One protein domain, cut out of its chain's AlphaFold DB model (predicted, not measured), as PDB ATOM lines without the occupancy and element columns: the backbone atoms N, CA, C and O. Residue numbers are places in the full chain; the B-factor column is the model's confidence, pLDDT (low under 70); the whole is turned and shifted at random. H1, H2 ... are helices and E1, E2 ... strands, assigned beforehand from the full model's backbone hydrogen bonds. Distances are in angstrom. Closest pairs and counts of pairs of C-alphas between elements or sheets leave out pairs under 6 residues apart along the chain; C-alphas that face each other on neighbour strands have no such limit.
ATOM      1  N   GLU A  50     -17.895   8.472  37.391       47.31
ATOM      2  CA  GLU A  50     -17.473   7.721  36.216       47.31
ATOM      3  C   GLU A  50     -17.379   8.653  35.021       47.31
ATOM      4  O   GLU A  50     -18.203   9.552  34.847       47.31
ATOM      5  N   ASN A  51     -16.334   8.459  34.223       48.97
ATOM      6  CA  ASN A  51     -16.044   9.297  33.072       48.97
ATOM      7  C   ASN A  51     -17.121   9.066  32.009       48.97
ATOM      8  O   ASN A  51     -17.118   8.058  31.298       48.97
ATOM      9  N   PHE A  52     -18.071   9.997  31.931       47.03
ATOM     10  CA  PHE A  52     -19.117   9.995  30.918       47.03
ATOM     11  C   PHE A  52     -18.520  10.305  29.550       47.03
ATOM     12  O   PHE A  52     -17.884  11.341  29.353       47.03
ATOM     13  N   ILE A  53     -18.800   9.444  28.578       53.38
ATOM     14  CA  ILE A  53     -18.523   9.699  27.170       53.38
ATOM     15  C   ILE A  53     -19.836  10.020  26.472       53.38
ATOM     16  O   ILE A  53     -20.782   9.229  26.465       53.38
ATOM     17  N   PHE A  54     -19.882  11.205  25.876       52.41
ATOM     18  CA  PHE A  54     -21.032  11.696  25.133       52.41
ATOM     19  C   PHE A  54     -20.865  11.339  23.658       52.41
ATOM     20  O   PHE A  54     -19.924  11.792  23.009       52.41
ATOM     21  N   GLY A  55     -21.779  10.536  23.122       47.78
ATOM     22  CA  GLY A  55     -21.884  10.286  21.686       47.78
ATOM     23  C   GLY A  55     -23.128  10.965  21.124       47.78
ATOM     24  O   GLY A  55     -24.233  10.723  21.616       47.78
ATOM     25  N   LYS A  56     -22.972  11.793  20.084       43.28
ATOM     26  CA  LYS A  56     -24.106  12.196  19.243       43.28
ATOM     27  C   LYS A  56     -24.254  11.175  18.124       43.28
ATOM     28  O   LYS A  56     -23.333  11.007  17.332       43.28
ATOM     29  N   ILE A  57     -25.401  10.508  18.104       45.84
ATOM     30  CA  ILE A  57     -25.839   9.674  16.988       45.84
ATOM     31  C   ILE A  57     -26.736  10.582  16.131       45.84
ATOM     32  O   ILE A  57     -27.813  10.975  16.582       45.84
ATOM     33  N   HIS A  58     -26.252  11.036  14.976       38.84
ATOM     34  CA  HIS A  58     -26.952  11.984  14.100       38.84
ATOM     35  C   HIS A  58     -27.664  11.234  12.968       38.84
ATOM     36  O   HIS A  58     -27.003  10.557  12.199       38.84
ATOM     37  N   GLU A  59     -28.973  11.451  12.769       37.69
ATOM     38  CA  GLU A  59     -29.802  10.761  11.750       37.69
ATOM     39  C   GLU A  59     -29.233  10.743  10.313       37.69
ATOM     40  O   GLU A  59     -29.638   9.905   9.508       37.69
ATOM     41  N   THR A  60     -28.300  11.637   9.974       37.00
ATOM     42  CA  THR A  60     -27.657  11.716   8.654       37.00
ATOM     43  C   THR A  60     -26.457  10.780   8.473       37.00
ATOM     44  O   THR A  60     -25.819  10.803   7.418       37.00
ATOM     45  N   CYS A  61     -26.127   9.936   9.451       41.69
ATOM     46  CA  CYS A  61     -24.967   9.064   9.347       41.69
ATOM     47  C   CYS A  61     -25.151   7.941   8.314       41.69
ATOM     48  O   CYS A  61     -26.214   7.347   8.126       41.69
ATOM     49  N   THR A  62     -24.050   7.637   7.631       48.69
ATOM     50  CA  THR A  62     -23.959   6.653   6.553       48.69
ATOM     51  C   THR A  62     -24.495   5.293   6.997       48.69
ATOM     52  O   THR A  62     -23.977   4.676   7.923       48.69
ATOM     53  N   LEU A  63     -25.519   4.809   6.289       51.09
ATOM     54  CA  LEU A  63     -26.108   3.482   6.475       51.09
ATOM     55  C   LEU A  63     -25.040   2.391   6.319       51.09
ATOM     56  O   LEU A  63     -24.690   1.994   5.204       51.09
ATOM     57  N   LEU A  64     -24.534   1.878   7.439       59.19
ATOM     58  CA  LEU A  64     -23.749   0.651   7.449       59.19
ATOM     59  C   LEU A  64     -24.714  -0.526   7.401       59.19
ATOM     60  O   LEU A  64     -25.324  -0.902   8.401       59.19
ATOM     61  N   ASN A  65     -24.868  -1.082   6.204       60.97
ATOM     62  CA  ASN A  65     -25.748  -2.213   5.964       60.97
ATOM     63  C   ASN A  65     -24.968  -3.525   6.089       60.97
ATOM     64  O   ASN A  65     -24.018  -3.761   5.340       60.97
ATOM     65  N   LEU A  66     -25.424  -4.401   6.989       63.31
ATOM     66  CA  LEU A  66     -25.131  -5.833   6.909       63.31
ATOM     67  C   LEU A  66     -25.876  -6.398   5.699       63.31
ATOM     68  O   LEU A  66     -27.105  -6.318   5.629       63.31
ATOM     69  N   ASN A  67     -25.141  -6.953   4.744       72.88
ATOM     70  CA  ASN A  67     -25.716  -7.610   3.576       72.88
ATOM     71  C   ASN A  67     -24.887  -8.859   3.226       72.88
ATOM     72  O   ASN A  67     -24.078  -9.300   4.035       72.88
ATOM     73  N   LYS A  68     -25.118  -9.457   2.053       78.31
ATOM     74  CA  LYS A  68     -24.424 -10.688   1.637       78.31
ATOM     75  C   LYS A  68     -22.920 -10.517   1.384       78.31
ATOM     76  O   LYS A  68     -22.213 -11.513   1.360       78.31
ATOM     77  N   ILE A  69     -22.456  -9.289   1.164       83.56
ATOM     78  CA  ILE A  69     -21.075  -8.970   0.762       83.56
ATOM     79  C   ILE A  69     -20.376  -8.017   1.740       83.56
ATOM     80  O   ILE A  69     -19.169  -7.829   1.674       83.56
ATOM     81  N   ASN A  70     -21.122  -7.414   2.665       85.75
ATOM     82  CA  ASN A  70     -20.629  -6.437   3.617       85.75
ATOM     83  C   ASN A  70     -20.986  -6.833   5.044       85.75
ATOM     84  O   ASN A  70     -22.129  -7.174   5.370       85.75
ATOM     85  N   SER A  71     -20.012  -6.640   5.923       89.62
ATOM     86  CA  SER A  71     -20.170  -6.742   7.368       89.62
ATOM     87  C   SER A  71     -19.499  -5.572   8.070       89.62
ATOM     88  O   SER A  71     -18.870  -4.726   7.435       89.62
ATOM     89  N   PHE A  72     -19.658  -5.476   9.384       88.44
ATOM     90  CA  PHE A  72     -18.957  -4.470  10.166       88.44
ATOM     91  C   PHE A  72     -18.678  -4.969  11.576       88.44
ATOM     92  O   PHE A  72     -19.368  -5.854  12.076       88.44
ATOM     93  N   SER A  73     -17.688  -4.369  12.226       87.12
ATOM     94  CA  SER A  73     -17.443  -4.519  13.659       87.12
ATOM     95  C   SER A  73     -17.221  -3.163  14.301       87.12
ATOM     96  O   SER A  73     -16.827  -2.206  13.632       87.12
ATOM     97  N   ILE A  74     -17.401  -3.117  15.616       82.38
ATOM     98  CA  ILE A  74     -17.032  -1.978  16.448       82.38
ATOM     99  C   ILE A  74     -15.930  -2.456  17.393       82.38
ATOM    100  O   ILE A  74     -16.088  -3.484  18.051       82.38
ATOM    101  N   SER A  75     -14.792  -1.770  17.382       79.25
ATOM    102  CA  SER A  75     -13.576  -2.155  18.112       79.25
ATOM    103  C   SER A  75     -12.787  -0.923  18.551       79.25
ATOM    104  O   SER A  75     -13.123   0.188  18.169       79.25
ATOM    105  N   TYR A  76     -11.736  -1.084  19.352       75.94
ATOM    106  CA  TYR A  76     -10.849   0.027  19.716       75.94
ATOM    107  C   TYR A  76     -10.122   0.614  18.478       75.94
ATOM    108  O   TYR A  76      -9.778  -0.145  17.561       75.94
ATOM    109  N   PRO A  77      -9.850   1.935  18.422       69.56
ATOM    110  CA  PRO A  77      -9.071   2.548  17.352       69.56
ATOM    111  C   PRO A  77      -7.736   1.843  17.109       69.56
ATOM    112  O   PRO A  77      -7.017   1.472  18.025       69.56
ATOM    113  N   GLY A  78      -7.397   1.635  15.839       71.62
ATOM    114  CA  GLY A  78      -6.170   0.929  15.455       71.62
ATOM    115  C   GLY A  78      -6.264  -0.601  15.461       71.62
ATOM    116  O   GLY A  78      -5.367  -1.240  14.924       71.62
ATOM    117  N   LYS A  79      -7.355  -1.203  15.962       78.44
ATOM    118  CA  LYS A  79      -7.591  -2.655  15.899       78.44
ATOM    119  C   LYS A  79      -8.827  -2.968  15.061       78.44
ATOM    120  O   LYS A  79      -9.918  -2.472  15.334       78.44
ATOM    121  N   GLU A  80      -8.674  -3.818  14.052       83.56
ATOM    122  CA  GLU A  80      -9.783  -4.340  13.247       83.56
ATOM    123  C   GLU A  80     -10.255  -5.682  13.812       83.56
ATOM    124  O   GLU A  80      -9.448  -6.586  14.021       83.56
ATOM    125  N   ASN A  81     -11.562  -5.844  14.037       87.38
ATOM    126  CA  ASN A  81     -12.125  -7.101  14.530       87.38
ATOM    127  C   ASN A  81     -12.927  -7.829  13.439       87.38
ATOM    128  O   ASN A  81     -14.151  -7.962  13.510       87.38
ATOM    129  N   LYS A  82     -12.206  -8.322  12.423       91.25
ATOM    130  CA  LYS A  82     -12.774  -9.078  11.291       91.25
ATOM    131  C   LYS A  82     -13.603 -10.277  11.749       91.25
ATOM    132  O   LYS A  82     -14.679 -10.520  11.215       91.25
ATOM    133  N   PHE A  83     -13.142 -10.994  12.774       90.56
ATOM    134  CA  PHE A  83     -13.845 -12.168  13.289       90.56
ATOM    135  C   PHE A  83     -15.209 -11.813  13.891       90.56
ATOM    136  O   PHE A  83     -16.202 -12.480  13.611       90.56
ATOM    137  N   LEU A  84     -15.299 -10.719  14.648       88.94
ATOM    138  CA  LEU A  84     -16.576 -10.247  15.182       88.94
ATOM    139  C   LEU A  84     -17.528  -9.766  14.078       88.94
ATOM    140  O   LEU A  84     -18.725 -10.049  14.144       88.94
ATOM    141  N   ALA A  85     -17.004  -9.101  13.045       90.44
ATOM    142  CA  ALA A  85     -17.786  -8.741  11.861       90.44
ATOM    143  C   ALA A  85     -18.325  -9.985  11.131       90.44
ATOM    144  O   ALA A  85     -19.504 -10.037  10.772       90.44
ATOM    145  N   ALA A  86     -17.496 -11.021  10.992       92.00
ATOM    146  CA  ALA A  86     -17.871 -12.294  10.388       92.00
ATOM    147  C   ALA A  86     -18.949 -13.031  11.210       92.00
ATOM    148  O   ALA A  86     -19.897 -13.575  10.643       92.00
ATOM    149  N   ILE A  87     -18.872 -12.977  12.546       91.94
ATOM    150  CA  ILE A  87     -19.911 -13.499  13.447       91.94
ATOM    151  C   ILE A  87     -21.229 -12.737  13.265       91.94
ATOM    152  O   ILE A  87     -22.271 -13.370  13.108       91.94
ATOM    153  N   LEU A  88     -21.211 -11.399  13.243       89.38
ATOM    154  CA  LEU A  88     -22.419 -10.588  13.018       89.38
ATOM    155  C   LEU A  88     -23.090 -10.908  11.674       89.38
ATOM    156  O   LEU A  88     -24.319 -11.029  11.598       89.38
ATOM    157  N   HIS A  89     -22.284 -11.101  10.628       89.88
ATOM    158  CA  HIS A  89     -22.766 -11.583   9.338       89.88
ATOM    159  C   HIS A  89     -23.376 -12.988   9.457       89.88
ATOM    160  O   HIS A  89     -24.493 -13.224   8.995       89.88
ATOM    161  N   GLY A  90     -22.680 -13.913  10.120       90.50
ATOM    162  CA  GLY A  90     -23.128 -15.286  10.334       90.50
ATOM    163  C   GLY A  90     -24.471 -15.384  11.064       90.50
ATOM    164  O   GLY A  90     -25.354 -16.111  10.612       90.50
ATOM    165  N   ILE A  91     -24.680 -14.591  12.123       89.75
ATOM    166  CA  ILE A  91     -25.977 -14.486  12.818       89.75
ATOM    167  C   ILE A  91     -27.085 -14.081  11.836       89.75
ATOM    168  O   ILE A  91     -28.195 -14.604  11.899       89.75
ATOM    169  N   SER A  92     -26.791 -13.146  10.933       83.00
ATOM    170  CA  SER A  92     -27.789 -12.555  10.039       83.00
ATOM    171  C   SER A  92     -28.170 -13.448   8.861       83.00
ATOM    172  O   SER A  92     -29.329 -13.417   8.451       83.00
ATOM    173  N   ASN A  93     -27.208 -14.198   8.320       83.06
ATOM    174  CA  ASN A  93     -27.341 -14.841   7.010       83.06
ATOM    175  C   ASN A  93     -27.191 -16.369   7.043       83.06
ATOM    176  O   ASN A  93     -27.807 -17.051   6.232       83.06
ATOM    177  N   ASN A  94     -26.402 -16.916   7.973       86.38
ATOM    178  CA  ASN A  94     -25.941 -18.310   7.930       86.38
ATOM    179  C   ASN A  94     -26.161 -19.025   9.269       86.38
ATOM    180  O   ASN A  94     -25.249 -19.666   9.809       86.38
ATOM    181  N   SER A  95     -27.359 -18.879   9.840       90.88
ATOM    182  CA  SER A  95     -27.643 -19.435  11.155       90.88
ATOM    183  C   SER A  95     -29.016 -20.085  11.301       90.88
ATOM    184  O   SER A  95     -30.010 -19.719  10.670       90.88
ATOM    185  N   THR A  96     -29.053 -21.076  12.184       94.06
ATOM    186  CA  THR A  96     -30.285 -21.668  12.717       94.06
ATOM    187  C   THR A  96     -30.512 -21.169  14.132       94.06
ATOM    188  O   THR A  96     -29.544 -20.835  14.820       94.06
ATOM    189  N   TYR A  97     -31.755 -21.174  14.594       94.62
ATOM    190  CA  TYR A  97     -32.090 -20.828  15.965       94.62
ATOM    191  C   TYR A  97     -32.856 -21.939  16.684       94.62
ATOM    192  O   TYR A  97     -33.607 -22.704  16.080       94.62
ATOM    193  N   GLU A  98     -32.679 -21.972  17.999       94.06
ATOM    194  CA  GLU A  98     -33.525 -22.665  18.964       94.06
ATOM    195  C   GLU A  98     -33.957 -21.612  19.990       94.06
ATOM    196  O   GLU A  98     -33.114 -20.942  20.589       94.06
ATOM    197  N   PHE A  99     -35.260 -21.424  20.146       92.06
ATOM    198  CA  PHE A  99     -35.863 -20.465  21.058       92.06
ATOM    199  C   PHE A  99     -36.735 -21.196  22.070       92.06
ATOM    200  O   PHE A  99     -37.528 -22.066  21.707       92.06
ATOM    201  N   LEU A 100     -36.582 -20.819  23.330       89.56
ATOM    202  CA  LEU A 100     -37.399 -21.272  24.439       89.56
ATOM    203  C   LEU A 100     -37.832 -20.047  25.236       89.56
ATOM    204  O   LEU A 100     -36.998 -19.205  25.564       89.56
ATOM    205  N   ALA A 101     -39.105 -19.972  25.579       86.81
ATOM    206  CA  ALA A 101     -39.608 -19.033  26.560       86.81
ATOM    207  C   ALA A 101     -40.518 -19.757  27.546       86.81
ATOM    208  O   ALA A 101     -41.252 -20.658  27.146       86.81
ATOM    209  N   ASP A 102     -40.411 -19.405  28.818       82.38
ATOM    210  CA  ASP A 102     -41.031 -20.142  29.913       82.38
ATOM    211  C   ASP A 102     -41.434 -19.150  31.009       82.38
ATOM    212  O   ASP A 102     -40.615 -18.328  31.447       82.38
ATOM    213  N   ASP A 103     -42.700 -19.208  31.406       71.75
ATOM    214  CA  ASP A 103     -43.240 -18.438  32.522       71.75
ATOM    215  C   ASP A 103     -43.050 -19.203  33.839       71.75
ATOM    216  O   ASP A 103     -43.275 -20.410  33.924       71.75
ATOM    217  N   TYR A 104     -42.631 -18.483  34.873       66.19
ATOM    218  CA  TYR A 104     -42.551 -18.950  36.243       66.19
ATOM    219  C   TYR A 104     -43.330 -17.976  37.135       66.19
ATOM    220  O   TYR A 104     -42.904 -16.841  37.356       66.19
ATOM    221  N   GLU A 105     -44.424 -18.433  37.742       60.28
ATOM    222  CA  GLU A 105     -44.993 -17.733  38.897       60.28
ATOM    223  C   GLU A 105     -44.057 -17.924  40.094       60.28
ATOM    224  O   GLU A 105     -43.761 -19.055  40.493       60.28
ATOM    225  N   GLN A 106     -43.556 -16.830  40.669       52.19
ATOM    226  CA  GLN A 106     -42.660 -16.909  41.817       52.19
ATOM    227  C   GLN A 106     -43.432 -16.633  43.118       52.19
ATOM    228  O   GLN A 106     -43.756 -15.489  43.413       52.19
ATOM    229  N   TYR A 107     -43.654 -17.706  43.891       47.94
ATOM    230  CA  TYR A 107     -44.197 -17.793  45.262       47.94
ATOM    231  C   TYR A 107     -45.587 -17.187  45.535       47.94
ATOM    232  O   TYR A 107     -45.900 -16.051  45.210       47.94
ATOM    233  N   SER A 108     -46.403 -17.940  46.278       50.94
ATOM    234  CA  SER A 108     -47.790 -17.636  46.672       50.94
ATOM    235  C   SER A 108     -48.005 -16.315  47.432       50.94
ATOM    236  O   SER A 108     -49.146 -15.873  47.564       50.94
ATOM    237  N   SER A 109     -46.943 -15.669  47.921       55.62
ATOM    238  CA  SER A 109     -46.995 -14.410  48.676       55.62
ATOM    239  C   SER A 109     -46.623 -13.166  47.859       55.62
ATOM    240  O   SER A 109     -47.096 -12.072  48.172       55.62
ATOM    241  N   SER A 110     -45.826 -13.300  46.794       56.12
ATOM    242  CA  SER A 110     -45.476 -12.203  45.890       56.12
ATOM    243  C   SER A 110     -46.241 -12.367  44.585       56.12
ATOM    244  O   SER A 110     -46.049 -13.345  43.879       56.12
ATOM    245  N   LYS A 111     -47.098 -11.406  44.219       63.09
ATOM    246  CA  LYS A 111     -47.721 -11.345  42.881       63.09
ATOM    247  C   LYS A 111     -46.664 -10.981  41.823       63.09
ATOM    248  O   LYS A 111     -46.741  -9.913  41.220       63.09
ATOM    249  N   SER A 112     -45.626 -11.799  41.687       62.69
ATOM    250  CA  SER A 112     -44.495 -11.562  40.805       62.69
ATOM    251  C   SER A 112     -44.419 -12.637  39.736       62.69
ATOM    252  O   SER A 112     -44.413 -13.830  40.036       62.69
ATOM    253  N   ILE A 113     -44.361 -12.187  38.487       65.88
ATOM    254  CA  ILE A 113     -44.266 -13.043  37.305       65.88
ATOM    255  C   ILE A 113     -42.828 -12.977  36.808       65.88
ATOM    256  O   ILE A 113     -42.290 -11.889  36.587       65.88
ATOM    257  N   LEU A 114     -42.196 -14.139  36.666       75.06
ATOM    258  CA  LEU A 114     -40.826 -14.287  36.200       75.06
ATOM    259  C   LEU A 114     -40.831 -14.985  34.844       75.06
ATOM    260  O   LEU A 114     -40.911 -16.205  34.750       75.06
ATOM    261  N   PHE A 115     -40.632 -14.213  33.785       79.69
ATOM    262  CA  PHE A 115     -40.547 -14.748  32.437       79.69
ATOM    263  C   PHE A 115     -39.093 -14.892  31.997       79.69
ATOM    264  O   PHE A 115     -38.336 -13.913  31.984       79.69
ATOM    265  N   LYS A 116     -38.687 -16.105  31.611       85.62
ATOM    266  CA  LYS A 116     -37.341 -16.385  31.098       85.62
ATOM    267  C   LYS A 116     -37.409 -16.736  29.625       85.62
ATOM    268  O   LYS A 116     -38.151 -17.624  29.224       85.62
ATOM    269  N   GLU A 117     -36.571 -16.091  28.827       87.69
ATOM    270  CA  GLU A 117     -36.403 -16.425  27.416       87.69
ATOM    271  C   GLU A 117     -34.945 -16.786  27.137       87.69
ATOM    272  O   GLU A 117     -34.002 -16.198  27.675       87.69
ATOM    273  N   PHE A 118     -34.765 -17.746  26.243       92.44
ATOM    274  CA  PHE A 118     -33.480 -18.214  25.772       92.44
ATOM    275  C   PHE A 118     -33.509 -18.352  24.254       92.44
ATOM    276  O   PHE A 118     -34.268 -19.142  23.697       92.44
ATOM    277  N   LEU A 119     -32.647 -17.594  23.583       94.44
ATOM    278  CA  LEU A 119     -32.388 -17.693  22.155       94.44
ATOM    279  C   LEU A 119     -30.972 -18.231  21.937       94.44
ATOM    280  O   LEU A 119     -29.982 -17.573  22.259       94.44
ATOM    281  N   LYS A 120     -30.875 -19.411  21.334       95.88
ATOM    282  CA  LYS A 120     -29.623 -20.013  20.883       95.88
ATOM    283  C   LYS A 120     -29.535 -19.928  19.371       95.88
ATOM    284  O   LYS A 120     -30.356 -20.509  18.673       95.88
ATOM    285  N   ILE A 121     -28.514 -19.255  18.864       96.12
ATOM    286  CA  ILE A 121     -28.212 -19.154  17.439       96.12
ATOM    287  C   ILE A 121     -26.965 -19.990  17.157       96.12
ATOM    288  O   ILE A 121     -25.949 -19.850  17.840       96.12
ATOM    289  N   LYS A 122     -27.048 -20.869  16.159       96.19
ATOM    290  CA  LYS A 122     -25.936 -21.701  15.683       96.19
ATOM    291  C   LYS A 122     -25.525 -21.201  14.306       96.19
ATOM    292  O   LYS A 122     -26.322 -21.285  13.372       96.19
ATOM    293  N   ILE A 123     -24.316 -20.667  14.199       95.19
ATOM    294  CA  ILE A 123     -23.748 -20.148  12.955       95.19
ATOM    295  C   ILE A 123     -22.908 -21.254  12.329       95.19
ATOM    296  O   ILE A 123     -21.980 -21.735  12.974       95.19
ATOM    297  N   GLN A 124     -23.230 -21.637  11.096       92.31
ATOM    298  CA  GLN A 124     -22.541 -22.727  10.390       92.31
ATOM    299  C   GLN A 124     -21.514 -22.216   9.379       92.31
ATOM    300  O   GLN A 124     -20.551 -22.911   9.082       92.31
ATOM    301  N   ALA A 125     -21.680 -20.987   8.889       92.19
ATOM    302  CA  ALA A 125     -20.745 -20.371   7.961       92.19
ATOM    303  C   ALA A 125     -20.531 -18.895   8.281       92.19
ATOM    304  O   ALA A 125     -21.471 -18.174   8.632       92.19
ATOM    305  N   ILE A 126     -19.304 -18.427   8.100       93.94
ATOM    306  CA  ILE A 126     -18.931 -17.022   8.273       93.94
ATOM    307  C   ILE A 126     -18.089 -16.554   7.083       93.94
ATOM    308  O   ILE A 126     -17.483 -17.388   6.415       93.94
ATOM    309  N   PRO A 127     -18.034 -15.242   6.807       93.62
ATOM    310  CA  PRO A 127     -17.054 -14.679   5.889       93.62
ATOM    311  C   PRO A 127     -15.630 -15.121   6.207       93.62
ATOM    312  O   PRO A 127     -15.249 -15.182   7.381       93.62
ATOM    313  N   ASP A 128     -14.844 -15.381   5.164       92.81
ATOM    314  CA  ASP A 128     -13.422 -15.648   5.330       92.81
ATOM    315  C   ASP A 128     -12.689 -14.403   5.844       92.81
ATOM    316  O   ASP A 128     -12.479 -13.417   5.129       92.81
ATOM    317  N   THR A 129     -12.267 -14.456   7.106       91.56
ATOM    318  CA  THR A 129     -11.583 -13.341   7.759       91.56
ATOM    319  C   THR A 129     -10.218 -13.011   7.152       91.56
ATOM    320  O   THR A 129      -9.774 -11.870   7.309       91.56
ATOM    321  N   THR A 130      -9.549 -13.933   6.444       89.94
ATOM    322  CA  THR A 130      -8.276 -13.609   5.771       89.94
ATOM    323  C   THR A 130      -8.512 -12.709   4.562       89.94
ATOM    324  O   THR A 130      -7.738 -11.779   4.332       89.94
ATOM    325  N   ASN A 131      -9.636 -12.900   3.867       88.44
ATOM    326  CA  ASN A 131      -9.967 -12.195   2.624       88.44
ATOM    327  C   ASN A 131     -10.807 -10.925   2.845       88.44
ATOM    328  O   ASN A 131     -10.977 -10.123   1.926       88.44
ATOM    329  N   MET A 132     -11.310 -10.702   4.063       93.00
ATOM    330  CA  MET A 132     -12.050  -9.488   4.418       93.00
ATOM    331  C   MET A 132     -11.192  -8.225   4.261       93.00
ATOM    332  O   MET A 132     -10.134  -8.100   4.888       93.00
ATOM    333  N   LYS A 133     -11.686  -7.248   3.491       92.31
ATOM    334  CA  LYS A 133     -11.029  -5.948   3.266       92.31
ATOM    335  C   LYS A 133     -11.829  -4.821   3.904       92.31
ATOM    336  O   LYS A 133     -13.020  -4.689   3.639       92.31
ATOM    337  N   ALA A 134     -11.181  -4.003   4.732       91.75
ATOM    338  CA  ALA A 134     -11.809  -2.815   5.293       91.75
ATOM    339  C   ALA A 134     -12.070  -1.786   4.181       91.75
ATOM    340  O   ALA A 134     -11.154  -1.422   3.450       91.75
ATOM    341  N   ILE A 135     -13.313  -1.319   4.066       90.31
ATOM    342  CA  ILE A 135     -13.735  -0.354   3.037       90.31
ATOM    343  C   ILE A 135     -14.102   1.010   3.620       90.31
ATOM    344  O   ILE A 135     -13.978   2.021   2.936       90.31
ATOM    345  N   ARG A 136     -14.552   1.061   4.880       85.06
ATOM    346  CA  ARG A 136     -14.893   2.306   5.583       85.06
ATOM    347  C   ARG A 136     -14.537   2.198   7.055       85.06
ATOM    348  O   ARG A 136     -14.693   1.131   7.649       85.06
ATOM    349  N   LYS A 137     -14.070   3.303   7.634       85.19
ATOM    350  CA  LYS A 137     -13.693   3.413   9.046       85.19
ATOM    351  C   LYS A 137     -14.243   4.715   9.614       85.19
ATOM    352  O   LYS A 137     -14.073   5.759   8.995       85.19
ATOM    353  N   TYR A 138     -14.866   4.639  10.784       78.44
ATOM    354  CA  TYR A 138     -15.419   5.789  11.496       78.44
ATOM    355  C   TYR A 138     -14.974   5.740  12.952       78.44
ATOM    356  O   TYR A 138     -15.341   4.814  13.672       78.44
ATOM    357  N   ASP A 139     -14.175   6.719  13.373       73.81
ATOM    358  CA  ASP A 139     -13.749   6.855  14.764       73.81
ATOM    359  C   ASP A 139     -14.813   7.583  15.587       73.81
ATOM    360  O   ASP A 139     -15.307   8.639  15.202       73.81
ATOM    361  N   ILE A 140     -15.133   7.025  16.750       67.88
ATOM    362  CA  ILE A 140     -16.079   7.564  17.721       67.88
ATOM    363  C   ILE A 140     -15.288   7.947  18.960       67.88
ATOM    364  O   ILE A 140     -14.797   7.093  19.703       67.88
ATOM    365  N   ASN A 141     -15.149   9.258  19.167       64.19
ATOM    366  CA  ASN A 141     -14.514   9.853  20.343       64.19
ATOM    367  C   ASN A 141     -13.112   9.300  20.664       64.19
ATOM    368  O   ASN A 141     -12.702   9.327  21.818       64.19
ATOM    369  N   ARG A 142     -12.373   8.786  19.664       67.75
ATOM    370  CA  ARG A 142     -11.061   8.119  19.832       67.75
ATOM    371  C   ARG A 142     -11.077   6.921  20.800       67.75
ATOM    372  O   ARG A 142     -10.027   6.518  21.293       67.75
ATOM    373  N   LEU A 143     -12.248   6.342  21.054       67.12
ATOM    374  CA  LEU A 143     -12.441   5.225  21.986       67.12
ATOM    375  C   LEU A 143     -12.922   3.968  21.278       67.12
ATOM    376  O   LEU A 143     -12.500   2.865  21.616       67.12
ATOM    377  N   GLU A 144     -13.761   4.149  20.262       74.44
ATOM    378  CA  GLU A 144     -14.244   3.082  19.401       74.44
ATOM    379  C   GLU A 144     -14.061   3.480  17.935       74.44
ATOM    380  O   GLU A 144     -14.013   4.654  17.581       74.44
ATOM    381  N   ARG A 145     -13.958   2.480  17.072       79.25
ATOM    382  CA  ARG A 145     -13.881   2.579  15.627       79.25
ATOM    383  C   ARG A 145     -14.861   1.586  15.043       79.25
ATOM    384  O   ARG A 145     -14.777   0.384  15.297       79.25
ATOM    385  N   ILE A 146     -15.758   2.083  14.211       83.25
ATOM    386  CA  ILE A 146     -16.593   1.236  13.376       83.25
ATOM    387  C   ILE A 146     -15.828   0.969  12.091       83.25
ATOM    388  O   ILE A 146     -15.436   1.904  11.397       83.25
ATOM    389  N   THR A 147     -15.612  -0.303  11.777       86.50
ATOM    390  CA  THR A 147     -14.964  -0.720  10.530       86.50
ATOM    391  C   THR A 147     -15.937  -1.557   9.721       86.50
ATOM    392  O   THR A 147     -16.427  -2.574  10.209       86.50
ATOM    393  N   GLN A 148     -16.216  -1.128   8.492       89.44
ATOM    394  CA  GLN A 148     -16.974  -1.901   7.514       89.44
ATOM    395  C   GLN A 148     -16.011  -2.719   6.658       89.44
ATOM    396  O   GLN A 148     -15.002  -2.195   6.183       89.44
ATOM    397  N   PHE A 149     -16.356  -3.979   6.429       92.06
ATOM    398  CA  PHE A 149     -15.585  -4.919   5.633       92.06
ATOM    399  C   PHE A 149     -16.399  -5.401   4.440       92.06
ATOM    400  O   PHE A 149     -17.582  -5.700   4.592       92.06
ATOM    401  N   ASN A 150     -15.738  -5.529   3.295       93.38
ATOM    402  CA  ASN A 150     -16.217  -6.306   2.159       93.38
ATOM    403  C   ASN A 150     -15.644  -7.733   2.245       93.38
ATOM    404  O   ASN A 150     -14.494  -7.913   2.664       93.38
ATOM    405  N   HIS A 151     -16.439  -8.728   1.864       90.12
ATOM    406  CA  HIS A 151     -16.056 -10.126   1.719       90.12
ATOM    407  C   HIS A 151     -16.781 -10.784   0.541       90.12
ATOM    408  O   HIS A 151     -17.961 -10.535   0.299       90.12
ATOM    409  N   ASN A 152     -16.088 -11.709  -0.122       83.25
ATOM    410  CA  ASN A 152     -16.638 -12.459  -1.252       83.25
ATOM    411  C   ASN A 152     -16.916 -13.924  -0.892       83.25
ATOM    412  O   ASN A 152     -17.896 -14.493  -1.366       83.25
ATOM    413  N   ASP A 153     -16.106 -14.494   0.002       87.19
ATOM    414  CA  ASP A 153     -16.118 -15.925   0.287       87.19
ATOM    415  C   ASP A 153     -16.656 -16.222   1.686       87.19
ATOM    416  O   ASP A 153     -16.420 -15.481   2.648       87.19
ATOM    417  N   LEU A 154     -17.370 -17.342   1.799       90.75
ATOM    418  CA  LEU A 154     -17.824 -17.907   3.064       90.75
ATOM    419  C   LEU A 154     -17.058 -19.197   3.350       90.75
ATOM    420  O   LEU A 154     -16.932 -20.058   2.482       90.75
ATOM    421  N   ILE A 155     -16.635 -19.366   4.597       93.31
ATOM    422  CA  ILE A 155     -16.069 -20.613   5.102       93.31
ATOM    423  C   ILE A 155     -17.139 -21.350   5.899       93.31
ATOM    424  O   ILE A 155     -17.767 -20.779   6.797       93.31
ATOM    425  N   GLN A 156     -17.311 -22.637   5.593       94.00
ATOM    426  CA  GLN A 156     -18.093 -23.561   6.412       94.00
ATOM    427  C   GLN A 156     -17.288 -23.969   7.644       94.00
ATOM    428  O   GLN A 156     -16.131 -24.384   7.554       94.00
ATOM    429  N   LEU A 157     -17.907 -23.853   8.809       92.06
ATOM    430  CA  LEU A 157     -17.287 -24.194  10.075       92.06
ATOM    431  C   LEU A 157     -17.449 -25.691  10.347       92.06
ATOM    432  O   LEU A 157     -18.540 -26.240  10.220       92.06
ATOM    433  N   LYS A 158     -16.371 -26.348  10.791       91.44
ATOM    434  CA  LYS A 158     -16.431 -27.750  11.249       91.44
ATOM    435  C   LYS A 158     -17.334 -27.918  12.474       91.44
ATOM    436  O   LYS A 158     -17.926 -28.971  12.675       91.44
ATOM    437  N   SER A 159     -17.422 -26.877  13.292       93.31
ATOM    438  CA  SER A 159     -18.279 -26.802  14.465       93.31
ATOM    439  C   SER A 159     -18.900 -25.408  14.551       93.31
ATOM    440  O   SER A 159     -18.242 -24.410  14.252       93.31
ATOM    441  N   PRO A 160     -20.178 -25.298  14.942       94.62
ATOM    442  CA  PRO A 160     -20.863 -24.021  14.891       94.62
ATOM    443  C   PRO A 160     -20.330 -23.044  15.939       94.62
ATOM    444  O   PRO A 160     -20.053 -23.414  17.084       94.62
ATOM    445  N   ILE A 161     -20.306 -21.759  15.586       95.75
ATOM    446  CA  ILE A 161     -20.238 -20.694  16.589       95.75
ATOM    447  C   ILE A 161     -21.621 -20.587  17.236       95.75
ATOM    448  O   ILE A 161     -22.639 -20.437  16.555       95.75
ATOM    449  N   ILE A 162     -21.660 -20.670  18.563       95.94
ATOM    450  CA  ILE A 162     -22.887 -20.625  19.356       95.94
ATOM    451  C   ILE A 162     -23.038 -19.238  19.964       95.94
ATOM    452  O   ILE A 162     -22.223 -18.834  20.791       95.94
ATOM    453  N   VAL A 163     -24.117 -18.539  19.614       94.69
ATOM    454  CA  VAL A 163     -24.543 -17.301  20.274       94.69
ATOM    455  C   VAL A 163     -25.729 -17.627  21.170       94.69
ATOM    456  O   VAL A 163     -26.780 -18.053  20.704       94.69
ATOM    457  N   SER A 164     -25.553 -17.464  22.472       93.69
ATOM    458  CA  SER A 164     -26.576 -17.663  23.493       93.69
ATOM    459  C   SER A 164     -27.028 -16.314  24.030       93.69
ATOM    460  O   SER A 164     -26.216 -15.585  24.597       93.69
ATOM    461  N   TYR A 165     -28.309 -16.001  23.866       92.94
ATOM    462  CA  TYR A 165     -28.945 -14.795  24.373       92.94
ATOM    463  C   TYR A 165     -30.032 -15.164  25.377       92.94
ATOM    464  O   TYR A 165     -31.012 -15.814  25.026       92.94
ATOM    465  N   TYR A 166     -29.844 -14.763  26.628       88.62
ATOM    466  CA  TYR A 166     -30.796 -14.980  27.709       88.62
ATOM    467  C   TYR A 166     -31.446 -13.652  28.054       88.62
ATOM    468  O   TYR A 166     -30.743 -12.647  28.173       88.62
ATOM    469  N   THR A 167     -32.754 -13.651  28.261       85.88
ATOM    470  CA  THR A 167     -33.480 -12.507  28.809       85.88
ATOM    471  C   THR A 167     -34.369 -12.956  29.951       85.88
ATOM    472  O   THR A 167     -34.883 -14.072  29.975       85.88
ATOM    473  N   THR A 168     -34.514 -12.097  30.950       81.25
ATOM    474  CA  THR A 168     -35.415 -12.321  32.077       81.25
ATOM    475  C   THR A 168     -36.221 -11.059  32.305       81.25
ATOM    476  O   THR A 168     -35.661  -9.962  32.295       81.25
ATOM    477  N   HIS A 169     -37.527 -11.223  32.490       78.81
ATOM    478  CA  HIS A 169     -38.459 -10.153  32.815       78.81
ATOM    479  C   HIS A 169     -39.101 -10.503  34.149       78.81
ATOM    480  O   HIS A 169     -39.646 -11.592  34.295       78.81
ATOM    481  N   ILE A 170     -38.992  -9.600  35.114       75.75
ATOM    482  CA  ILE A 170     -39.640  -9.718  36.416       75.75
ATOM    483  C   ILE A 170     -40.689  -8.628  36.466       75.75
ATOM    484  O   ILE A 170     -40.344  -7.449  36.442       75.75
ATOM    485  N   GLU A 171     -41.954  -9.007  36.523       70.62
ATOM    486  CA  GLU A 171     -43.040  -8.069  36.764       70.62
ATOM    487  C   GLU A 171     -43.479  -8.175  38.218       70.62
ATOM    488  O   GLU A 171     -43.775  -9.259  38.717       70.62
ATOM    489  N   ASN A 172     -43.488  -7.046  38.916       74.06
ATOM    490  CA  ASN A 172     -44.013  -6.923  40.266       74.06
ATOM    491  C   ASN A 172     -44.833  -5.628  40.386       74.06
ATOM    492  O   ASN A 172     -44.971  -4.865  39.433       74.06
ATOM    493  N   TYR A 173     -45.362  -5.346  41.576       70.50
ATOM    494  CA  TYR A 173     -46.151  -4.136  41.830       70.50
ATOM    495  C   TYR A 173     -45.382  -2.817  41.598       70.50
ATOM    496  O   TYR A 173     -46.008  -1.774  41.440       70.50
ATOM    497  N   ASN A 174     -44.043  -2.848  41.564       69.25
ATOM    498  CA  ASN A 174     -43.186  -1.694  41.274       69.25
ATOM    499  C   ASN A 174     -42.856  -1.546  39.776       69.25
ATOM    500  O   ASN A 174     -42.130  -0.618  39.413       69.25
ATOM    501  N   GLY A 175     -43.346  -2.442  38.911       66.62
ATOM    502  CA  GLY A 175     -43.136  -2.414  37.463       66.62
ATOM    503  C   GLY A 175     -42.348  -3.612  36.924       66.62
ATOM    504  O   GLY A 175     -42.255  -4.663  37.557       66.62
ATOM    505  N   ILE A 176     -41.798  -3.448  35.714       67.12
ATOM    506  CA  ILE A 176     -41.092  -4.505  34.974       67.12
ATOM    507  C   ILE A 176     -39.579  -4.277  35.040       67.12
ATOM    508  O   ILE A 176     -39.057  -3.308  34.485       67.12
ATOM    509  N   GLU A 177     -38.859  -5.215  35.644       70.19
ATOM    510  CA  GLU A 177     -37.402  -5.287  35.610       70.19
ATOM    511  C   GLU A 177     -36.941  -6.235  34.494       70.19
ATOM    512  O   GLU A 177     -37.444  -7.350  34.359       70.19
ATOM    513  N   LYS A 178     -35.976  -5.798  33.675       69.31
ATOM    514  CA  LYS A 178     -35.441  -6.586  32.555       69.31
ATOM    515  C   LYS A 178     -33.944  -6.795  32.710       69.31
ATOM    516  O   LYS A 178     -33.201  -5.840  32.929       69.31
ATOM    517  N   SER A 179     -33.490  -8.025  32.504       75.62
ATOM    518  CA  SER A 179     -32.069  -8.355  32.413       75.62
ATOM    519  C   SER A 179     -31.775  -9.177  31.160       75.62
ATOM    520  O   SER A 179     -32.653  -9.851  30.614       75.62
ATOM    521  N   SER A 180     -30.539  -9.085  30.664       80.88
ATOM    522  CA  SER A 180     -30.104  -9.824  29.480       80.88
ATOM    523  C   SER A 180     -28.651 -10.279  29.574       80.88
ATOM    524  O   SER A 180     -27.820  -9.577  30.147       80.88
ATOM    525  N   LYS A 181     -28.333 -11.413  28.949       83.44
ATOM    526  CA  LYS A 181     -26.989 -11.993  28.861       83.44
ATOM    527  C   LYS A 181     -26.704 -12.465  27.448       83.44
ATOM    528  O   LYS A 181     -27.510 -13.195  26.884       83.44
ATOM    529  N   ILE A 182     -25.529 -12.146  26.921       87.38
ATOM    530  CA  ILE A 182     -25.021 -12.678  25.656       87.38
ATOM    531  C   ILE A 182     -23.741 -13.461  25.931       87.38
ATOM    532  O   ILE A 182     -22.847 -12.976  26.621       87.38
ATOM    533  N   ILE A 183     -23.635 -14.657  25.361       88.94
ATOM    534  CA  ILE A 183     -22.402 -15.444  25.325       88.94
ATOM    535  C   ILE A 183     -22.185 -15.928  23.893       88.94
ATOM    536  O   ILE A 183     -23.083 -16.529  23.313       88.94
ATOM    537  N   ILE A 184     -20.994 -15.714  23.338       91.00
ATOM    538  CA  ILE A 184     -20.561 -16.277  22.058       91.00
ATOM    539  C   ILE A 184     -19.434 -17.264  22.331       91.00
ATOM    540  O   ILE A 184     -18.426 -16.899  22.942       91.00
ATOM    541  N   LYS A 185     -19.603 -18.508  21.885       92.31
ATOM    542  CA  LYS A 185     -18.647 -19.601  22.077       92.31
ATOM    543  C   LYS A 185     -18.322 -20.310  20.769       92.31
ATOM    544  O   LYS A 185     -19.175 -20.416  19.894       92.31
ATOM    545  N   HIS A 186     -17.114 -20.854  20.688       90.50
ATOM    546  CA  HIS A 186     -16.686 -21.777  19.638       90.50
ATOM    547  C   HIS A 186     -15.722 -22.801  20.245       90.50
ATOM    548  O   HIS A 186     -14.742 -22.391  20.864       90.50
ATOM    549  N   ASN A 187     -16.003 -24.102  20.097       84.00
ATOM    550  CA  ASN A 187     -15.198 -25.197  20.674       84.00
ATOM    551  C   ASN A 187     -14.834 -24.939  22.147       84.00
ATOM    552  O   ASN A 187     -13.662 -24.858  22.502       84.00
ATOM    553  N   ASP A 188     -15.858 -24.667  22.963       80.62
ATOM    554  CA  ASP A 188     -15.794 -24.345  24.400       80.62
ATOM    555  C   ASP A 188     -15.087 -23.046  24.806       80.62
ATOM    556  O   ASP A 188     -15.250 -22.574  25.935       80.62
ATOM    557  N   LYS A 189     -14.413 -22.367  23.875       85.44
ATOM    558  CA  LYS A 189     -13.811 -21.055  24.119       85.44
ATOM    559  C   LYS A 189     -14.869 -19.959  24.060       85.44
ATOM    560  O   LYS A 189     -15.592 -19.827  23.071       85.44
ATOM    561  N   ILE A 190     -14.943 -19.146  25.112       84.44
ATOM    562  CA  ILE A 190     -15.763 -17.930  25.136       84.44
ATOM    563  C   ILE A 190     -15.055 -16.863  24.305       84.44
ATOM    564  O   ILE A 190     -14.020 -16.341  24.703       84.44
ATOM    565  N   ILE A 191     -15.635 -16.535  23.154       82.38
ATOM    566  CA  ILE A 191     -15.187 -15.441  22.284       82.38
ATOM    567  C   ILE A 191     -15.689 -14.104  22.841       82.38
ATOM    568  O   ILE A 191     -14.994 -13.093  22.805       82.38
ATOM    569  N   TYR A 192     -16.920 -14.100  23.354       80.44
ATOM    570  CA  TYR A 192     -17.578 -12.917  23.893       80.44
ATOM    571  C   TYR A 192     -18.505 -13.322  25.037       80.44
ATOM    572  O   TYR A 192     -19.226 -14.313  24.948       80.44
ATOM    573  N   SER A 193     -18.532 -12.533  26.100       79.50
ATOM    574  CA  SER A 193     -19.555 -12.599  27.144       79.50
ATOM    575  C   SER A 193     -19.927 -11.175  27.519       79.50
ATOM    576  O   SER A 193     -19.092 -10.286  27.361       79.50
ATOM    577  N   SER A 194     -21.162 -10.983  27.982       72.69
ATOM    578  CA  SER A 194     -21.680  -9.706  28.469       72.69
ATOM    579  C   SER A 194     -21.829  -9.644  30.004       72.69
ATOM    580  O   SER A 194     -22.627  -8.843  30.458       72.69
ATOM    581  N   ILE A 195     -21.162 -10.456  30.846       63.41
ATOM    582  CA  ILE A 195     -21.412 -10.494  32.322       63.41
ATOM    583  C   ILE A 195     -20.154 -10.406  33.218       63.41
ATOM    584  O   ILE A 195     -19.158 -11.058  32.909       63.41
ATOM    585  N   SER A 196     -20.283  -9.720  34.379       44.97
ATOM    586  CA  SER A 196     -19.907 -10.206  35.740       44.97
ATOM    587  C   SER A 196     -20.846  -9.638  36.837       44.97
ATOM    588  O   SER A 196     -21.291  -8.502  36.716       44.97
ATOM    589  N   ASP A 197     -21.152 -10.448  37.858       37.62
ATOM    590  CA  ASP A 197     -21.820 -10.194  39.157       37.62
ATOM    591  C   ASP A 197     -22.697  -8.939  39.334       37.62
ATOM    592  O   ASP A 197     -22.250  -7.876  39.758       37.62
ATOM    593  N   GLY A 198     -24.005  -9.121  39.111       42.03
ATOM    594  CA  GLY A 198     -25.044  -8.279  39.714       42.03
ATOM    595  C   GLY A 198     -25.240  -6.903  39.077       42.03
ATOM    596  O   GLY A 198     -25.168  -5.898  39.768       42.03
ATOM    597  N   TYR A 199     -25.597  -6.865  37.790       46.88
ATOM    598  CA  TYR A 199     -25.913  -5.671  36.981       46.88
ATOM    599  C   TYR A 199     -24.704  -4.954  36.370       46.88
ATOM    600  O   TYR A 199     -24.266  -3.926  36.880       46.88
ATOM    601  N   LYS A 200     -24.262  -5.444  35.201       53.25
ATOM    602  CA  LYS A 200     -23.887  -4.662  34.001       53.25
ATOM    603  C   LYS A 200     -23.452  -5.582  32.863       53.25
ATOM    604  O   LYS A 200     -22.963  -6.688  33.089       53.25
ATOM    605  N   ASN A 201     -23.617  -5.083  31.636       51.50
ATOM    606  CA  ASN A 201     -23.080  -5.731  30.453       51.50
ATOM    607  C   ASN A 201     -21.560  -5.508  30.384       51.50
ATOM    608  O   ASN A 201     -21.133  -4.380  30.157       51.50
ATOM    609  N   LYS A 202     -20.750  -6.551  30.597       54.91
ATOM    610  CA  LYS A 202     -19.279  -6.460  30.601       54.91
ATOM    611  C   LYS A 202     -18.677  -7.134  29.369       54.91
ATOM    612  O   LYS A 202     -18.846  -8.333  29.212       54.91
ATOM    613  N   LEU A 203     -17.955  -6.394  28.534       55.19
ATOM    614  CA  LEU A 203     -17.178  -6.877  27.394       55.19
ATOM    615  C   LEU A 203     -15.938  -7.661  27.836       55.19
ATOM    616  O   LEU A 203     -15.003  -7.079  28.383       55.19
ATOM    617  N   VAL A 204     -15.885  -8.958  27.523       57.34
ATOM    618  CA  VAL A 204     -14.670  -9.781  27.720       57.34
ATOM    619  C   VAL A 204     -13.560  -9.420  26.736       57.34
ATOM    620  O   VAL A 204     -12.392  -9.412  27.103       57.34
ATOM    621  N   HIS A 205     -13.920  -9.108  25.491       50.50
ATOM    622  CA  HIS A 205     -12.924  -8.844  24.453       50.50
ATOM    623  C   HIS A 205     -12.207  -7.496  24.623       50.50
ATOM    624  O   HIS A 205     -11.094  -7.363  24.134       50.50
ATOM    625  N   GLU A 206     -12.807  -6.530  25.332       60.53
ATOM    626  CA  GLU A 206     -12.206  -5.213  25.593       60.53
ATOM    627  C   GLU A 206     -12.523  -4.747  27.032       60.53
ATOM    628  O   GLU A 206     -13.382  -3.883  27.240       60.53
ATOM    629  N   PRO A 207     -11.850  -5.319  28.056       59.59
ATOM    630  CA  PRO A 207     -12.167  -5.095  29.468       59.59
ATOM    631  C   PRO A 207     -12.167  -3.623  29.892       59.59
ATOM    632  O   PRO A 207     -13.029  -3.235  30.681       59.59
ATOM    633  N   LYS A 208     -11.267  -2.811  29.317       62.19
ATOM    634  CA  LYS A 208     -11.132  -1.366  29.573       62.19
ATOM    635  C   LYS A 208     -12.398  -0.577  29.230       62.19
ATOM    636  O   LYS A 208     -12.708   0.407  29.884       62.19
ATOM    637  N   MET A 209     -13.171  -1.016  28.233       64.25
ATOM    638  CA  MET A 209     -14.410  -0.334  27.835       64.25
ATOM    639  C   MET A 209     -15.533  -0.460  28.872       64.25
ATOM    640  O   MET A 209     -16.511   0.282  28.824       64.25
ATOM    641  N   ASN A 210     -15.400  -1.383  29.824       61.00
ATOM    642  CA  ASN A 210     -16.400  -1.588  30.870       61.00
ATOM    643  C   ASN A 210     -16.338  -0.553  31.992       61.00
ATOM    644  O   ASN A 210     -17.270  -0.492  32.787       61.00
ATOM    645  N   GLU A 211     -15.262   0.232  32.056       58.31
ATOM    646  CA  GLU A 211     -15.066   1.313  33.032       58.31
ATOM    647  C   GLU A 211     -15.730   2.624  32.584       58.31
ATOM    648  O   GLU A 211     -15.830   3.577  33.351       58.31
ATOM    649  N   PHE A 212     -16.194   2.669  31.335       58.25
ATOM    650  CA  PHE A 212     -16.748   3.856  30.709       58.25
ATOM    651  C   PHE A 212     -18.273   3.779  30.606       58.25
ATOM    652  O   PHE A 212     -18.839   2.792  30.118       58.25
ATOM    653  N   ILE A 213     -18.939   4.868  31.001       63.66
ATOM    654  CA  ILE A 213     -20.357   5.085  30.719       63.66
ATOM    655  C   ILE A 213     -20.484   5.816  29.392       63.66
ATOM    656  O   ILE A 213     -19.996   6.935  29.233       63.66
ATOM    657  N   PHE A 214     -21.250   5.236  28.479       61.84
ATOM    658  CA  PHE A 214     -21.639   5.893  27.244       61.84
ATOM    659  C   PHE A 214     -23.052   6.443  27.377       61.84
ATOM    660  O   PHE A 214     -24.001   5.704  27.656       61.84
ATOM    661  N   MET A 215     -23.198   7.745  27.158       61.62
ATOM    662  CA  MET A 215     -24.502   8.371  27.015       61.62
ATOM    663  C   MET A 215     -24.754   8.683  25.545       61.62
ATOM    664  O   MET A 215     -24.039   9.476  24.929       61.62
ATOM    665  N   TYR A 216     -25.803   8.072  25.005       58.38
ATOM    666  CA  TYR A 216     -26.263   8.297  23.644       58.38
ATOM    667  C   TYR A 216     -27.542   9.113  23.669       58.38
ATOM    668  O   TYR A 216     -28.471   8.812  24.423       58.38
ATOM    669  N   GLN A 217     -27.594  10.130  22.820       53.97
ATOM    670  CA  GLN A 217     -28.816  10.867  22.552       53.97
ATOM    671  C   GLN A 217     -29.412  10.356  21.241       53.97
ATOM    672  O   GLN A 217     -28.793  10.496  20.191       53.97
ATOM    673  N   LEU A 218     -30.598   9.752  21.316       50.41
ATOM    674  CA  LEU A 218     -31.395   9.375  20.151       50.41
ATOM    675  C   LEU A 218     -32.671  10.218  20.181       50.41
ATOM    676  O   LEU A 218     -33.525  10.020  21.049       50.41
ATOM    677  N   LYS A 219     -32.787  11.179  19.259       62.47
ATOM    678  CA  LYS A 219     -33.848  12.201  19.277       62.47
ATOM    679  C   LYS A 219     -33.888  12.929  20.638       62.47
ATOM    680  O   LYS A 219     -32.907  13.573  21.019       62.47
ATOM    681  N   ASN A 220     -34.977  12.762  21.394       57.62
ATOM    682  CA  ASN A 220     -35.207  13.380  22.707       57.62
ATOM    683  C   ASN A 220     -34.916  12.441  23.893       57.62
ATOM    684  O   ASN A 220     -35.087  12.838  25.043       57.62
ATOM    685  N   GLN A 221     -34.474  11.204  23.645       46.94
ATOM    686  CA  GLN A 221     -34.205  10.225  24.698       46.94
ATOM    687  C   GLN A 221     -32.698  10.074  24.940       46.94
ATOM    688  O   GLN A 221     -31.908   9.904  24.007       46.94
ATOM    689  N   LYS A 222     -32.296  10.110  26.217       53.84
ATOM    690  CA  LYS A 222     -30.927   9.810  26.657       53.84
ATOM    691  C   LYS A 222     -30.850   8.356  27.105       53.84
ATOM    692  O   LYS A 222     -31.555   7.951  28.028       53.84
ATOM    693  N   LYS A 223     -29.976   7.575  26.472       60.34
ATOM    694  CA  LYS A 223     -29.718   6.180  26.836       60.34
ATOM    695  C   LYS A 223     -28.319   6.044  27.421       60.34
ATOM    696  O   LYS A 223     -27.339   6.407  26.778       60.34
ATOM    697  N   ILE A 224     -28.247   5.511  28.638       60.59
ATOM    698  CA  ILE A 224     -27.002   5.281  29.377       60.59
ATOM    699  C   ILE A 224     -26.639   3.804  29.248       60.59
ATOM    700  O   ILE A 224     -27.440   2.938  29.606       60.59
ATOM    701  N   ILE A 225     -25.458   3.507  28.709       62.22
ATOM    702  CA  ILE A 225     -25.000   2.142  28.452       62.22
ATOM    703  C   ILE A 225     -23.587   1.945  28.981       62.22
ATOM    704  O   ILE A 225     -22.726   2.814  28.899       62.22
ATOM    705  N   TRP A 226     -23.384   0.743  29.496       62.31
ATOM    706  CA  TRP A 226     -22.133   0.237  30.018       62.31
ATOM    707  C   TRP A 226     -21.505  -0.754  29.041       62.31
ATOM    708  O   TRP A 226     -22.227  -1.568  28.452       62.31
ATOM    709  N   GLY A 227     -20.180  -0.692  28.894       65.81
ATOM    710  CA  GLY A 227     -19.426  -1.640  28.072       65.81
ATOM    711  C   GLY A 227     -19.490  -1.364  26.566       65.81
ATOM    712  O   GLY A 227     -19.498  -2.307  25.785       65.81
ATOM    713  N   GLY A 228     -19.564  -0.099  26.144       72.12
ATOM    714  CA  GLY A 228     -19.351   0.307  24.745       72.12
ATOM    715  C   GLY A 228     -20.490   0.043  23.749       72.12
ATOM    716  O   GLY A 228     -21.515  -0.593  24.038       72.12
ATOM    717  N   LEU A 229     -20.298   0.545  22.529       74.81
ATOM    718  CA  LEU A 229     -21.280   0.525  21.445       74.81
ATOM    719  C   LEU A 229     -21.465  -0.875  20.854       74.81
ATOM    720  O   LEU A 229     -22.578  -1.231  20.461       74.81
ATOM    721  N   MET A 230     -20.415  -1.702  20.828       77.88
ATOM    722  CA  MET A 230     -20.512  -3.071  20.306       77.88
ATOM    723  C   MET A 230     -21.526  -3.911  21.093       77.88
ATOM    724  O   MET A 230     -22.382  -4.584  20.510       77.88
ATOM    725  N   ASN A 231     -21.464  -3.843  22.426       76.94
ATOM    726  CA  ASN A 231     -22.410  -4.544  23.284       76.94
ATOM    727  C   ASN A 231     -23.832  -4.015  23.096       76.94
ATOM    728  O   ASN A 231     -24.784  -4.797  23.012       76.94
ATOM    729  N   HIS A 232     -23.973  -2.691  23.015       76.50
ATOM    730  CA  HIS A 232     -25.260  -2.062  22.772       76.50
ATOM    731  C   HIS A 232     -25.907  -2.572  21.484       76.50
ATOM    732  O   HIS A 232     -27.061  -3.013  21.486       76.50
ATOM    733  N   PHE A 233     -25.140  -2.531  20.396       78.19
ATOM    734  CA  PHE A 233     -25.586  -2.956  19.085       78.19
ATOM    735  C   PHE A 233     -25.988  -4.430  19.088       78.19
ATOM    736  O   PHE A 233     -27.111  -4.757  18.704       78.19
ATOM    737  N   LEU A 234     -25.110  -5.308  19.580       81.94
ATOM    738  CA  LEU A 234     -25.359  -6.746  19.618       81.94
ATOM    739  C   LEU A 234     -26.594  -7.092  20.466       81.94
ATOM    740  O   LEU A 234     -27.412  -7.909  20.051       81.94
ATOM    741  N   THR A 235     -26.774  -6.424  21.610       80.62
ATOM    742  CA  THR A 235     -27.952  -6.599  22.476       80.62
ATOM    743  C   THR A 235     -29.236  -6.214  21.760       80.62
ATOM    744  O   THR A 235     -30.177  -7.003  21.722       80.62
ATOM    745  N   ASN A 236     -29.284  -5.029  21.147       77.56
ATOM    746  CA  ASN A 236     -30.475  -4.597  20.416       77.56
ATOM    747  C   ASN A 236     -30.759  -5.508  19.216       77.56
ATOM    748  O   ASN A 236     -31.916  -5.800  18.917       77.56
ATOM    749  N   PHE A 237     -29.709  -5.941  18.515       81.75
ATOM    750  CA  PHE A 237     -29.828  -6.818  17.360       81.75
ATOM    751  C   PHE A 237     -30.444  -8.169  17.745       81.75
ATOM    752  O   PHE A 237     -31.428  -8.593  17.133       81.75
ATOM    753  N   LEU A 238     -29.930  -8.804  18.801       87.44
ATOM    754  CA  LEU A 238     -30.451 -10.072  19.310       87.44
ATOM    755  C   LEU A 238     -31.850  -9.920  19.916       87.44
ATOM    756  O   LEU A 238     -32.695 -10.779  19.676       87.44
ATOM    757  N   CYS A 239     -32.136  -8.814  20.614       83.50
ATOM    758  CA  CYS A 239     -33.474  -8.502  21.124       83.50
ATOM    759  C   CYS A 239     -34.506  -8.461  19.993       83.50
ATOM    760  O   CYS A 239     -35.494  -9.184  20.045       83.50
ATOM    761  N   LYS A 240     -34.231  -7.705  18.920       82.81
ATOM    762  CA  LYS A 240     -35.128  -7.622  17.758       82.81
ATOM    763  C   LYS A 240     -35.368  -8.989  17.116       82.81
ATOM    764  O   LYS A 240     -36.503  -9.320  16.788       82.81
ATOM    765  N   LYS A 241     -34.316  -9.800  16.941       84.19
ATOM    766  CA  LYS A 241     -34.450 -11.164  16.398       84.19
ATOM    767  C   LYS A 241     -35.288 -12.059  17.312       84.19
ATOM    768  O   LYS A 241     -36.176 -12.750  16.822       84.19
ATOM    769  N   LYS A 242     -35.031 -12.015  18.620       88.81
ATOM    770  CA  LYS A 242     -35.783 -12.757  19.635       88.81
ATOM    771  C   LYS A 242     -37.262 -12.377  19.621       88.81
ATOM    772  O   LYS A 242     -38.095 -13.267  19.614       88.81
ATOM    773  N   ASP A 243     -37.584 -11.086  19.601       83.38
ATOM    774  CA  ASP A 243     -38.972 -10.613  19.617       83.38
ATOM    775  C   ASP A 243     -39.744 -11.091  18.380       83.38
ATOM    776  O   ASP A 243     -40.845 -11.611  18.519       83.38
ATOM    777  N   ILE A 244     -39.136 -11.032  17.187       82.50
ATOM    778  CA  ILE A 244     -39.740 -11.574  15.957       82.50
ATOM    779  C   ILE A 244     -39.984 -13.087  16.077       82.50
ATOM    780  O   ILE A 244     -41.063 -13.566  15.741       82.50
ATOM    781  N   ILE A 245     -38.992 -13.849  16.554       85.88
ATOM    782  CA  ILE A 245     -39.124 -15.303  16.735       85.88
ATOM    783  C   ILE A 245     -40.233 -15.624  17.738       85.88
ATOM    784  O   ILE A 245     -41.036 -16.521  17.491       85.88
ATOM    785  N   HIS A 246     -40.286 -14.888  18.845       84.25
ATOM    786  CA  HIS A 246     -41.268 -15.084  19.898       84.25
ATOM    787  C   HIS A 246     -42.691 -14.811  19.385       84.25
ATOM    788  O   HIS A 246     -43.562 -15.663  19.546       84.25
ATOM    789  N   LYS A 272     -37.999 -23.688  16.708       90.38
ATOM    790  CA  LYS A 272     -36.756 -23.881  15.960       90.38
ATOM    791  C   LYS A 272     -36.944 -23.420  14.531       90.38
ATOM    792  O   LYS A 272     -38.019 -23.576  13.960       90.38
ATOM    793  N   GLY A 273     -35.871 -22.938  13.920       87.94
ATOM    794  CA  GLY A 273     -35.908 -22.629  12.501       87.94
ATOM    795  C   GLY A 273     -34.608 -22.067  11.959       87.94
ATOM    796  O   GLY A 273     -33.563 -22.075  12.609       87.94
ATOM    797  N   ILE A 274     -34.694 -21.560  10.735       85.50
ATOM    798  CA  ILE A 274     -33.609 -20.841  10.071       85.50
ATOM    799  C   ILE A 274     -33.835 -19.350  10.301       85.50
ATOM    800  O   ILE A 274     -34.947 -18.850  10.112       85.50
ATOM    801  N   LEU A 275     -32.785 -18.623  10.678       79.19
ATOM    802  CA  LEU A 275     -32.800 -17.162  10.696       79.19
ATOM    803  C   LEU A 275     -32.734 -16.660   9.247       79.19
ATOM    804  O   LEU A 275     -31.688 -16.247   8.762       79.19
ATOM    805  N   LYS A 276     -33.858 -16.730   8.522       61.00
ATOM    806  CA  LYS A 276     -33.966 -16.124   7.191       61.00
ATOM    807  C   LYS A 276     -34.084 -14.607   7.322       61.00
ATOM    808  O   LYS A 276     -34.719 -14.077   8.236       61.00
ATOM    809  N   GLN A 277     -33.452 -13.901   6.393       53.91
ATOM    810  CA  GLN A 277     -33.597 -12.462   6.234       53.91
ATOM    811  C   GLN A 277     -35.071 -12.148   5.922       53.91
ATOM    812  O   GLN A 277     -35.582 -12.580   4.893       53.91
ATOM    813  N   SER A 278     -35.752 -11.362   6.762       37.38
ATOM    814  CA  SER A 278     -36.657 -10.374   6.178       37.38
ATOM    815  C   SER A 278     -35.742  -9.323   5.553       37.38
ATOM    816  O   SER A 278     -34.790  -8.880   6.197       37.38
ATOM    817  N   MET A 279     -35.947  -9.010   4.274       31.77
ATOM    818  CA  MET A 279     -35.054  -8.221   3.407       31.77
ATOM    819  C   MET A 279     -34.794  -6.768   3.847       31.77
ATOM    820  O   MET A 279     -34.315  -5.962   3.056       31.77
ATOM    821  N   ASN A 280     -35.063  -6.401   5.096       35.28
ATOM    822  CA  ASN A 280     -34.654  -5.102   5.584       35.28
ATOM    823  C   ASN A 280     -33.188  -5.178   6.022       35.28
ATOM    824  O   ASN A 280     -32.881  -5.904   6.975       35.28
ATOM    825  N   PRO A 281     -32.270  -4.455   5.343       38.56
ATOM    826  CA  PRO A 281     -30.887  -4.374   5.782       38.56
ATOM    827  C   PRO A 281     -30.871  -3.939   7.243       38.56
ATOM    828  O   PRO A 281     -31.670  -3.092   7.660       38.56
ATOM    829  N   LEU A 282     -29.982  -4.535   8.038       42.81
ATOM    830  CA  LEU A 282     -29.815  -4.063   9.397       42.81
ATOM    831  C   LEU A 282     -29.207  -2.668   9.325       42.81
ATOM    832  O   LEU A 282     -28.033  -2.518   8.998       42.81
ATOM    833  N   LYS A 283     -30.039  -1.663   9.590       42.69
ATOM    834  CA  LYS A 283     -29.629  -0.268   9.611       42.69
ATOM    835  C   LYS A 283     -28.994   0.003  10.965       42.69
ATOM    836  O   LYS A 283     -29.697   0.080  11.976       42.69
ATOM    837  N   LEU A 284     -27.673   0.131  10.992       40.59
ATOM    838  CA  LEU A 284     -27.044   0.916  12.039       40.59
ATOM    839  C   LEU A 284     -27.256   2.380  11.649       40.59
ATOM    840  O   LEU A 284     -26.561   2.900  10.782       40.59
ATOM    841  N   ILE A 285     -28.288   2.992  12.227       36.22
ATOM    842  CA  ILE A 285     -28.455   4.443  12.178       36.22
ATOM    843  C   ILE A 285     -27.548   4.958  13.286       36.22
ATOM    844  O   ILE A 285     -27.853   4.805  14.472       36.22
TER     845      ILE A 285
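Overview. This is residues 50 to 246 and 272 to 285 of the 286 residues of an uncharacterized protein of Flavobacteriales bacterium (UniProt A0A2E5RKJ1). A large, twisted sheet of six strands forms a wall, and helices H1 and H3 cross over one face of it; the far ends of the hairpins E4 with E5 and E8 with E9 lie at one end of the longest axis. Toward the other end, H1 is sandwiched between this wall and a second, three-stranded sheet of E3, E7 and E6, while a small sheet of E1, E11 and E12 packs by the first residues of H3. The printed part has 211 residues with three named helices and fourteen named strands, in the order E1 E2 E3 H1 E4 E5 E6 E7 E8 E9 E10 H2 E11 E12 H3 E13 E14, and its class is mixed, helices and strands. The large sheet runs E10 E9 E8 E5 E4 E13, antiparallel throughout. The whole is compact, with a radius of gyration of the C-alphas of 17.9 A and spans of 59 by 41 by 32 A.

Along the chain. In the large sheet, E8 is the longest strand, residues 154 to 172, 46.8 A from first to last C-alpha, and it bends by 87 degrees at residue 158. E5, residues 112 to 127, is 44.5 A long and bends by 67 degrees at residue 124. E9 is residues 175 to 186, 37.3 A, and E4 is residues 95 to 106, 34.2 A. The edge strands are E10, residues 189 to 193, and E13, residues 272 to 274. H3, residues 228 to 246, is 27.2 A long and begins at C-alpha 228 (-19.351, 0.307, 24.745); H1 is residues 82 to 93, 16.2 A. The second sheet holds E3, residues 70 to 75, E7, residues 144 to 150, and E6, residues 133 to 140, which bends by 56 degrees at residue 136. E1, residues 52 to 56, begins at C-alpha 52 (-19.117, 9.995, 30.918); its sheet also holds E11, residues 213 to 218, and E12, residues 221 to 226. H2 is residues 207 to 211, E2 residues 64 to 66, and E14 residues 282 to 284, ending at C-alpha 284 (-27.044, 0.916, 12.039).

Arrangement. E8, E9 and E10 form a meander, each strand the antiparallel neighbour of the one before. Between E8 and E5, N 165 and O 119 are 2.8 A apart, within hydrogen-bond range; in the hairpin E4 and E5, N 98 and O 120 are also at 2.8 A. H1 and H3 lie on the same face, making two layers, helices on one face of a sheet. H1 runs across the strands over E5, at a height over the sheet of 5.7 A; its closest C-alphas to E5 are those of Gly 90 and Ile 126, 5.0 A. H3 runs across the strands at a height of 9.6 A. H1 and H3 are near each other. H1 is also on the sheet E3 E7 E6, its closest C-alphas to E3 being those of Ser 73 and Ala 85, 4.6 A. There N 73 and O 147 of E3 and E7 are 3.0 A apart, and N 146 and O 138 of the hairpin E6 and E7 2.8 A. H3 is on the sheet E1 E11 E12, over E12, and H2 only grazes that sheet. E1 and E11 are parallel, with N 53 and O 213 at 2.9 A; E11 and E12 form a hairpin, with N 216 and O 223 at 2.9 A. E2 and E14 are antiparallel, with no N and O within hydrogen-bond range. Every O i to N i+4 pair is within range in H1 and H3; H2 has 0 of 1, but 2 of 2 O i to N i+3 pairs.

Size, cuts and confidence. The C-alphas of Ser 109 and Asn 131 are the farthest apart, 59.1 A. Residues 247 to 271 are cut out, and C-alphas 246 and 272 are 10.6 A apart across the cut. The link from E10 to H2, residues 194 to 206, is long. The mean pLDDT of the printed part is 74.0; 79 residues are under 70, among them residues 50 to 66, 195 to 227 and 276 to 285.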